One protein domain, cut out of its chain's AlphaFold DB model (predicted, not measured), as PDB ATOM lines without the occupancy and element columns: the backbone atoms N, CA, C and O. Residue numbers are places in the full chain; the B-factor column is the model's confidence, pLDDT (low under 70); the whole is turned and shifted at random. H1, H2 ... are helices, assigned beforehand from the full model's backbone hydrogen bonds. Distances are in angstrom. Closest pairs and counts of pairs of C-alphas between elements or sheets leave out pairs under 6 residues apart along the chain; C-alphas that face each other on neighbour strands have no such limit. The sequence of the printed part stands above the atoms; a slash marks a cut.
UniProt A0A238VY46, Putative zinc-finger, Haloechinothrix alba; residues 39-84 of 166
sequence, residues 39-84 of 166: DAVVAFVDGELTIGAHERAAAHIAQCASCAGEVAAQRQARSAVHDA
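This is residues 39 to 84 of the 166 residues of the protein "Putative zinc-finger" of Haloechinothrix alba (UniProt A0A238VY46). The two longer helices, H2 and H3, meet near their ends in a V, and the short helix H1 sits in the opening between them, turned steeply to both. The last part of H3, residues 79 to 83, sticks out past the rest together with Ala 84. The printed part has 46 residues with three named helices, H1, H2 and H3 in that order, and no named strand; its class is all helix. It is only just compact, close to loose, with a radius of gyration of the C-alphas of 10.8 A, and the C-alphas span 32 by 22 by 13 A.

H1, residues 39 to 46, and H2, residues 51 to 63, only just touch, with 3 pairs of C-alphas within 8 A. The closest C-alphas are those of Phe 44 and His 54, 6.4 A apart, and H2 touches H1 with residues 54 to 57 alone. Their lines are about perpendicular, at 79 degrees. H3, residues 65 to 83, touches H1 with residues 67 to 75 alone; the closest C-alphas, those of Val 41 and Val 71, are 6.0 A apart. H1 and H3 run the same way at a steep tilt of 53 degrees. H2 and H3 touch only at the corner by their link, where the closest C-alphas, those of Ile 61 and Ala 68, are 5.1 A apart. They run opposite ways at a steep tilt of 63 degrees. In H1, H2 and H3 every O i to N i+4 pair is within hydrogen-bond range.

H1 begins at C-alpha 39, at (-16.966, 6.663, 41.541), and measures 10.4 A from first to last C-alpha. H2 begins at C-alpha 51, at (-18.767, 15.865, 28.213), and measures 18.7 A. H3, the longest helix with 19 residues, measures 26.6 A and ends at C-alpha 83, at (-34.390, 16.766, 51.535).

The C-alphas farthest apart are those of Gly 52 and Ala 84, at 32.7 A. The printed part has no cut, and the links from H1 to H2 and from H2 to H3 are tight. The mean pLDDT of the printed part is 96.5, and no printed residue is under 70.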
ATOM      1  N   ASP A  39     -17.379   5.258  41.659       95.88
ATOM      2  CA  ASP A  39     -16.966   6.663  41.541       95.88
ATOM      3  C   ASP A  39     -17.446   7.310  40.233       95.88
ATOM      4  O   ASP A  39     -17.822   8.481  40.211       95.88
ATOM      5  N   ALA A  40     -17.488   6.549  39.134       96.44
ATOM      6  CA  ALA A  40     -18.001   7.033  37.853       96.44
ATOM      7  C   ALA A  40     -19.527   7.201  37.878       96.44
ATOM      8  O   ALA A  40     -20.043   8.136  37.270       96.44
ATOM      9  N   VAL A  41     -20.247   6.334  38.599       97.56
ATOM     10  CA  VAL A  41     -21.693   6.472  38.830       97.56
ATOM     11  C   VAL A  41     -21.989   7.730  39.647       97.56
ATOM     12  O   VAL A  41     -22.864   8.509  39.267       97.56
ATOM     13  N   VAL A  42     -21.237   7.966  40.726       97.69
ATOM     14  CA  VAL A  42     -21.356   9.177  41.554       97.69
ATOM     15  C   VAL A  42     -21.080  10.424  40.713       97.69
ATOM     16  O   VAL A  42     -21.947  11.289  40.608       97.69
ATOM     17  N   ALA A  43     -19.946  10.470  40.009       97.94
ATOM     18  CA  ALA A  43     -19.588  11.598  39.151       97.94
ATOM     19  C   ALA A  43     -20.616  11.845  38.032       97.94
ATOM     20  O   ALA A  43     -20.907  12.993  37.697       97.94
ATOM     21  N   PHE A  44     -21.204  10.787  37.461       98.25
ATOM     22  CA  PHE A  44     -22.277  10.911  36.473       98.25
ATOM     23  C   PHE A  44     -23.537  11.549  37.069       98.25
ATOM     24  O   PHE A  44     -24.142  12.417  36.440       98.25
ATOM     25  N   VAL A  45     -23.941  11.126  38.271       98.19
ATOM     26  CA  VAL A  45     -25.121  11.665  38.960       98.19
ATOM     27  C   VAL A  45     -24.905  13.105  39.403       98.19
ATOM     28  O   VAL A  45     -25.838  13.901  39.300       98.19
ATOM     29  N   ASP A  46     -23.706  13.445  39.866       96.88
ATOM     30  CA  ASP A  46     -23.376  14.787  40.348       96.88
ATOM     31  C   ASP A  46     -23.102  15.781  39.214       96.88
ATOM     32  O   ASP A  46     -23.292  16.978  39.406       96.88
ATOM     33  N   GLY A  47     -22.817  15.288  38.005       97.56
ATOM     34  CA  GLY A  47     -22.545  16.119  36.829       97.56
ATOM     35  C   GLY A  47     -21.071  16.500  36.678       97.56
ATOM     36  O   GLY A  47     -20.751  17.404  35.917       97.56
ATOM     37  N   GLU A  48     -20.178  15.785  37.360       98.25
ATOM     38  CA  GLU A  48     -18.739  16.074  37.447       98.25
ATOM     39  C   GLU A  48     -17.911  15.391  36.340       98.25
ATOM     40  O   GLU A  48     -16.684  15.492  36.292       98.25
ATOM     41  N   LEU A  49     -18.562  14.663  35.428       97.94
ATOM     42  CA  LEU A  49     -17.895  14.062  34.273       97.94
ATOM     43  C   LEU A  49     -17.676  15.086  33.156       97.94
ATOM     44  O   LEU A  49     -18.555  15.883  32.831       97.94
ATOM     45  N   THR A  50     -16.531  14.986  32.472       98.00
ATOM     46  CA  THR A  50     -16.326  15.694  31.199       98.00
ATOM     47  C   THR A  50     -17.375  15.261  30.174       98.00
ATOM     48  O   THR A  50     -17.854  14.130  30.222       98.00
ATOM     49  N   ILE A  51     -17.701  16.121  29.203       97.88
ATOM     50  CA  ILE A  51     -18.767  15.865  28.213       97.88
ATOM     51  C   ILE A  51     -18.608  14.488  27.542       97.88
ATOM     52  O   ILE A  51     -19.524  13.672  27.578       97.88
ATOM     53  N   GLY A  52     -17.415  14.166  27.031       97.38
ATOM     54  CA  GLY A  52     -17.167  12.868  26.388       97.38
ATOM     55  C   GLY A  52     -17.171  11.667  27.349       97.38
ATOM     56  O   GLY A  52     -17.415  10.534  26.937       97.38
ATOM     57  N   ALA A  53     -16.899  11.867  28.642       96.06
ATOM     58  CA  ALA A  53     -17.077  10.816  29.645       96.06
ATOM     59  C   ALA A  53     -18.557  10.631  29.998       96.06
ATOM     60  O   ALA A  53     -19.013   9.495  30.112       96.06
ATOM     61  N   HIS A  54     -19.309  11.727  30.094       98.31
ATOM     62  CA  HIS A  54     -20.743  11.719  30.338       98.31
ATOM     63  C   HIS A  54     -21.495  10.995  29.217       98.31
ATOM     64  O   HIS A  54     -22.300  10.116  29.503       98.31
ATOM     65  N   GLU A  55     -21.201  11.292  27.948       98.06
ATOM     66  CA  GLU A  55     -21.828  10.629  26.795       98.06
ATOM     67  C   GLU A  55     -21.570   9.118  26.783       98.06
ATOM     68  O   GLU A  55     -22.492   8.327  26.584       98.06
ATOM     69  N   ARG A  56     -20.330   8.691  27.063       96.25
ATOM     70  CA  ARG A  56     -19.982   7.263  27.154       96.25
ATOM     71  C   ARG A  56     -20.679   6.573  28.324       96.25
ATOM     72  O   ARG A  56     -21.189   5.466  28.158       96.25
ATOM     73  N   ALA A  57     -20.725   7.222  29.488       97.06
ATOM     74  CA  ALA A  57     -21.442   6.708  30.649       97.06
ATOM     75  C   ALA A  57     -22.946   6.594  30.359       97.06
ATOM     76  O   ALA A  57     -23.529   5.541  30.598       97.06
ATOM     77  N   ALA A  58     -23.555   7.622  29.764       97.75
ATOM     78  CA  ALA A  58     -24.962   7.625  29.374       97.75
ATOM     79  C   ALA A  58     -25.283   6.503  28.377       97.75
ATOM     80  O   ALA A  58     -26.259   5.776  28.563       97.75
ATOM     81  N   ALA A  59     -24.435   6.315  27.360       96.75
ATOM     82  CA  ALA A  59     -24.579   5.223  26.406       96.75
ATOM     83  C   ALA A  59     -24.536   3.856  27.107       96.75
ATOM     84  O   ALA A  59     -25.399   3.018  26.849       96.75
ATOM     85  N   HIS A  60     -23.587   3.640  28.023       95.81
ATOM     86  CA  HIS A  60     -23.499   2.397  28.795       95.81
ATOM     87  C   HIS A  60     -24.723   2.187  29.699       95.81
ATOM     88  O   HIS A  60     -25.301   1.104  29.709       95.81
ATOM     89  N   ILE A  61     -25.168   3.222  30.417       96.56
ATOM     90  CA  ILE A  61     -26.348   3.167  31.295       96.56
ATOM     91  C   ILE A  61     -27.614   2.804  30.508       96.56
ATOM     92  O   ILE A  61     -28.441   2.044  31.003       96.56
ATOM     93  N   ALA A  62     -27.753   3.290  29.272       96.56
ATOM     94  CA  ALA A  62     -28.884   2.948  28.410       96.56
ATOM     95  C   ALA A  62     -28.924   1.459  28.010       96.56
ATOM     96  O   ALA A  62     -29.984   0.954  27.649       96.56
ATOM     97  N   GLN A  63     -27.785   0.765  28.063       94.69
ATOM     98  CA  GLN A  63     -27.633  -0.633  27.645       94.69
ATOM     99  C   GLN A  63     -27.491  -1.598  28.836       94.69
ATOM    100  O   GLN A  63     -27.810  -2.777  28.706       94.69
ATOM    101  N   CYS A  64     -27.061  -1.113  30.009       95.12
ATOM    102  CA  CYS A  64     -26.787  -1.925  31.195       95.12
ATOM    103  C   CYS A  64     -27.765  -1.623  32.343       95.12
ATOM    104  O   CYS A  64     -27.649  -0.614  33.045       95.12
ATOM    105  N   ALA A  65     -28.692  -2.553  32.600       94.44
ATOM    106  CA  ALA A  65     -29.701  -2.415  33.656       94.44
ATOM    107  C   ALA A  65     -29.109  -2.339  35.080       94.44
ATOM    108  O   ALA A  65     -29.688  -1.678  35.940       94.44
ATOM    109  N   SER A  66     -27.956  -2.976  35.329       94.06
ATOM    110  CA  SER A  66     -27.277  -2.905  36.634       94.06
ATOM    111  C   SER A  66     -26.802  -1.482  36.928       94.06
ATOM    112  O   SER A  66     -27.175  -0.901  37.943       94.06
ATOM    113  N   CYS A  67     -26.067  -0.876  35.989       96.44
ATOM    114  CA  CYS A  67     -25.580   0.498  36.118       96.44
ATOM    115  C   CYS A  67     -26.731   1.512  36.164       96.44
ATOM    116  O   CYS A  67     -26.668   2.484  36.913       96.44
ATOM    117  N   ALA A  68     -27.819   1.279  35.420       97.44
ATOM    118  CA  ALA A  68     -29.028   2.095  35.530       97.44
ATOM    119  C   ALA A  68     -29.660   2.016  36.932       97.44
ATOM    120  O   ALA A  68     -30.080   3.039  37.479       97.44
ATOM    121  N   GLY A  69     -29.688   0.822  37.532       97.25
ATOM    122  CA  GLY A  69     -30.134   0.615  38.909       97.25
ATOM    123  C   GLY A  69     -29.265   1.354  39.928       97.25
ATOM    124  O   GLY A  69     -29.798   2.020  40.815       97.25
ATOM    125  N   GLU A  70     -27.943   1.307  39.771       96.81
ATOM    126  CA  GLU A  70     -27.004   2.036  40.634       96.81
ATOM    127  C   GLU A  70     -27.167   3.557  40.519       96.81
ATOM    128  O   GLU A  70     -27.244   4.249  41.532       96.81
ATOM    129  N   VAL A  71     -27.317   4.086  39.301       98.31
ATOM    130  CA  VAL A  71     -27.599   5.512  39.066       98.31
ATOM    131  C   VAL A  71     -28.914   5.933  39.725       98.31
ATOM    132  O   VAL A  71     -28.983   7.004  40.331       98.31
ATOM    133  N   ALA A  72     -29.962   5.110  39.634       98.19
ATOM    134  CA  ALA A  72     -31.241   5.387  40.284       98.19
ATOM    135  C   ALA A  72     -31.111   5.402  41.816       98.19
ATOM    136  O   ALA A  72     -31.604   6.329  42.463       98.19
ATOM    137  N   ALA A  73     -30.397   4.429  42.389       96.69
ATOM    138  CA  ALA A  73     -30.119   4.372  43.823       96.69
ATOM    139  C   ALA A  73     -29.317   5.597  44.295       96.69
ATOM    140  O   ALA A  73     -29.669   6.219  45.298       96.69
ATOM    141  N   GLN A  74     -28.297   6.006  43.539       97.88
ATOM    142  CA  GLN A  74     -27.479   7.172  43.864       97.88
ATOM    143  C   GLN A  74     -28.273   8.484  43.762       97.88
ATOM    144  O   GLN A  74     -28.155   9.347  44.631       97.88
ATOM    145  N   ARG A  75     -29.149   8.631  42.758       97.69
ATOM    146  CA  ARG A  75     -30.073   9.778  42.657       97.69
ATOM    147  C   ARG A  75     -31.039   9.841  43.838       97.69
ATOM    148  O   ARG A  75     -31.276  10.923  44.367       97.69
ATOM    149  N   GLN A  76     -31.573   8.697  44.270       97.50
ATOM    150  CA  GLN A  76     -32.433   8.626  45.451       97.50
ATOM    151  C   GLN A  76     -31.676   9.036  46.717       97.50
ATOM    152  O   GLN A  76     -32.197   9.822  47.506       97.50
ATOM    153  N   ALA A  77     -30.446   8.550  46.899       96.06
ATOM    154  CA  ALA A  77     -29.596   8.940  48.017       96.06
ATOM    155  C   ALA A  77     -29.315  10.451  48.010       96.06
ATOM    156  O   ALA A  77     -29.495  11.113  49.031       96.06
ATOM    157  N   ARG A  78     -28.963  11.017  46.846       95.12
ATOM    158  CA  ARG A  78     -28.751  12.460  46.668       95.12
ATOM    159  C   ARG A  78     -29.996  13.273  47.028       95.12
ATOM    160  O   ARG A  78     -29.875  14.245  47.767       95.12
ATOM    161  N   SER A  79     -31.178  12.860  46.561       95.06
ATOM    162  CA  SER A  79     -32.446  13.513  46.923       95.06
ATOM    163  C   SER A  79     -32.689  13.448  48.426       95.06
ATOM    164  O   SER A  79     -32.943  14.472  49.039       95.06
ATOM    165  N   ALA A  80     -32.525  12.278  49.047       95.56
ATOM    166  CA  ALA A  80     -32.757  12.111  50.479       95.56
ATOM    167  C   ALA A  80     -31.844  12.998  51.342       95.56
ATOM    168  O   ALA A  80     -32.287  13.508  52.368       95.56
ATOM    169  N   VAL A  81     -30.584  13.197  50.935       92.75
ATOM    170  CA  VAL A  81     -29.660  14.122  51.611       92.75
ATOM    171  C   VAL A  81     -30.072  15.574  51.384       92.75
ATOM    172  O   VAL A  81     -30.035  16.361  52.321       92.75
ATOM    173  N   HIS A  82     -30.488  15.927  50.170       92.00
ATOM    174  CA  HIS A  82     -30.955  17.277  49.863       92.00
ATOM    175  C   HIS A  82     -32.258  17.627  50.607       92.00
ATOM    176  O   HIS A  82     -32.457  18.766  51.022       92.00
ATOM    177  N   ASP A  83     -33.126  16.637  50.810       93.62
ATOM    178  CA  ASP A  83     -34.390  16.766  51.535       93.62
ATOM    179  C   ASP A  83     -34.201  16.677  53.061       93.62
ATOM    180  O   ASP A  83     -35.084  17.067  53.834       93.62
ATOM    181  N   ALA A  84     -33.049  16.181  53.526       90.56
ATOM    182  CA  ALA A  84     -32.675  16.240  54.929       90.56
ATOM    183  C   ALA A  84     -32.367  17.702  55.275       90.56
ATOM    184  O   ALA A  84     -31.336  18.241  54.887       90.56
TER     185      ALA A  84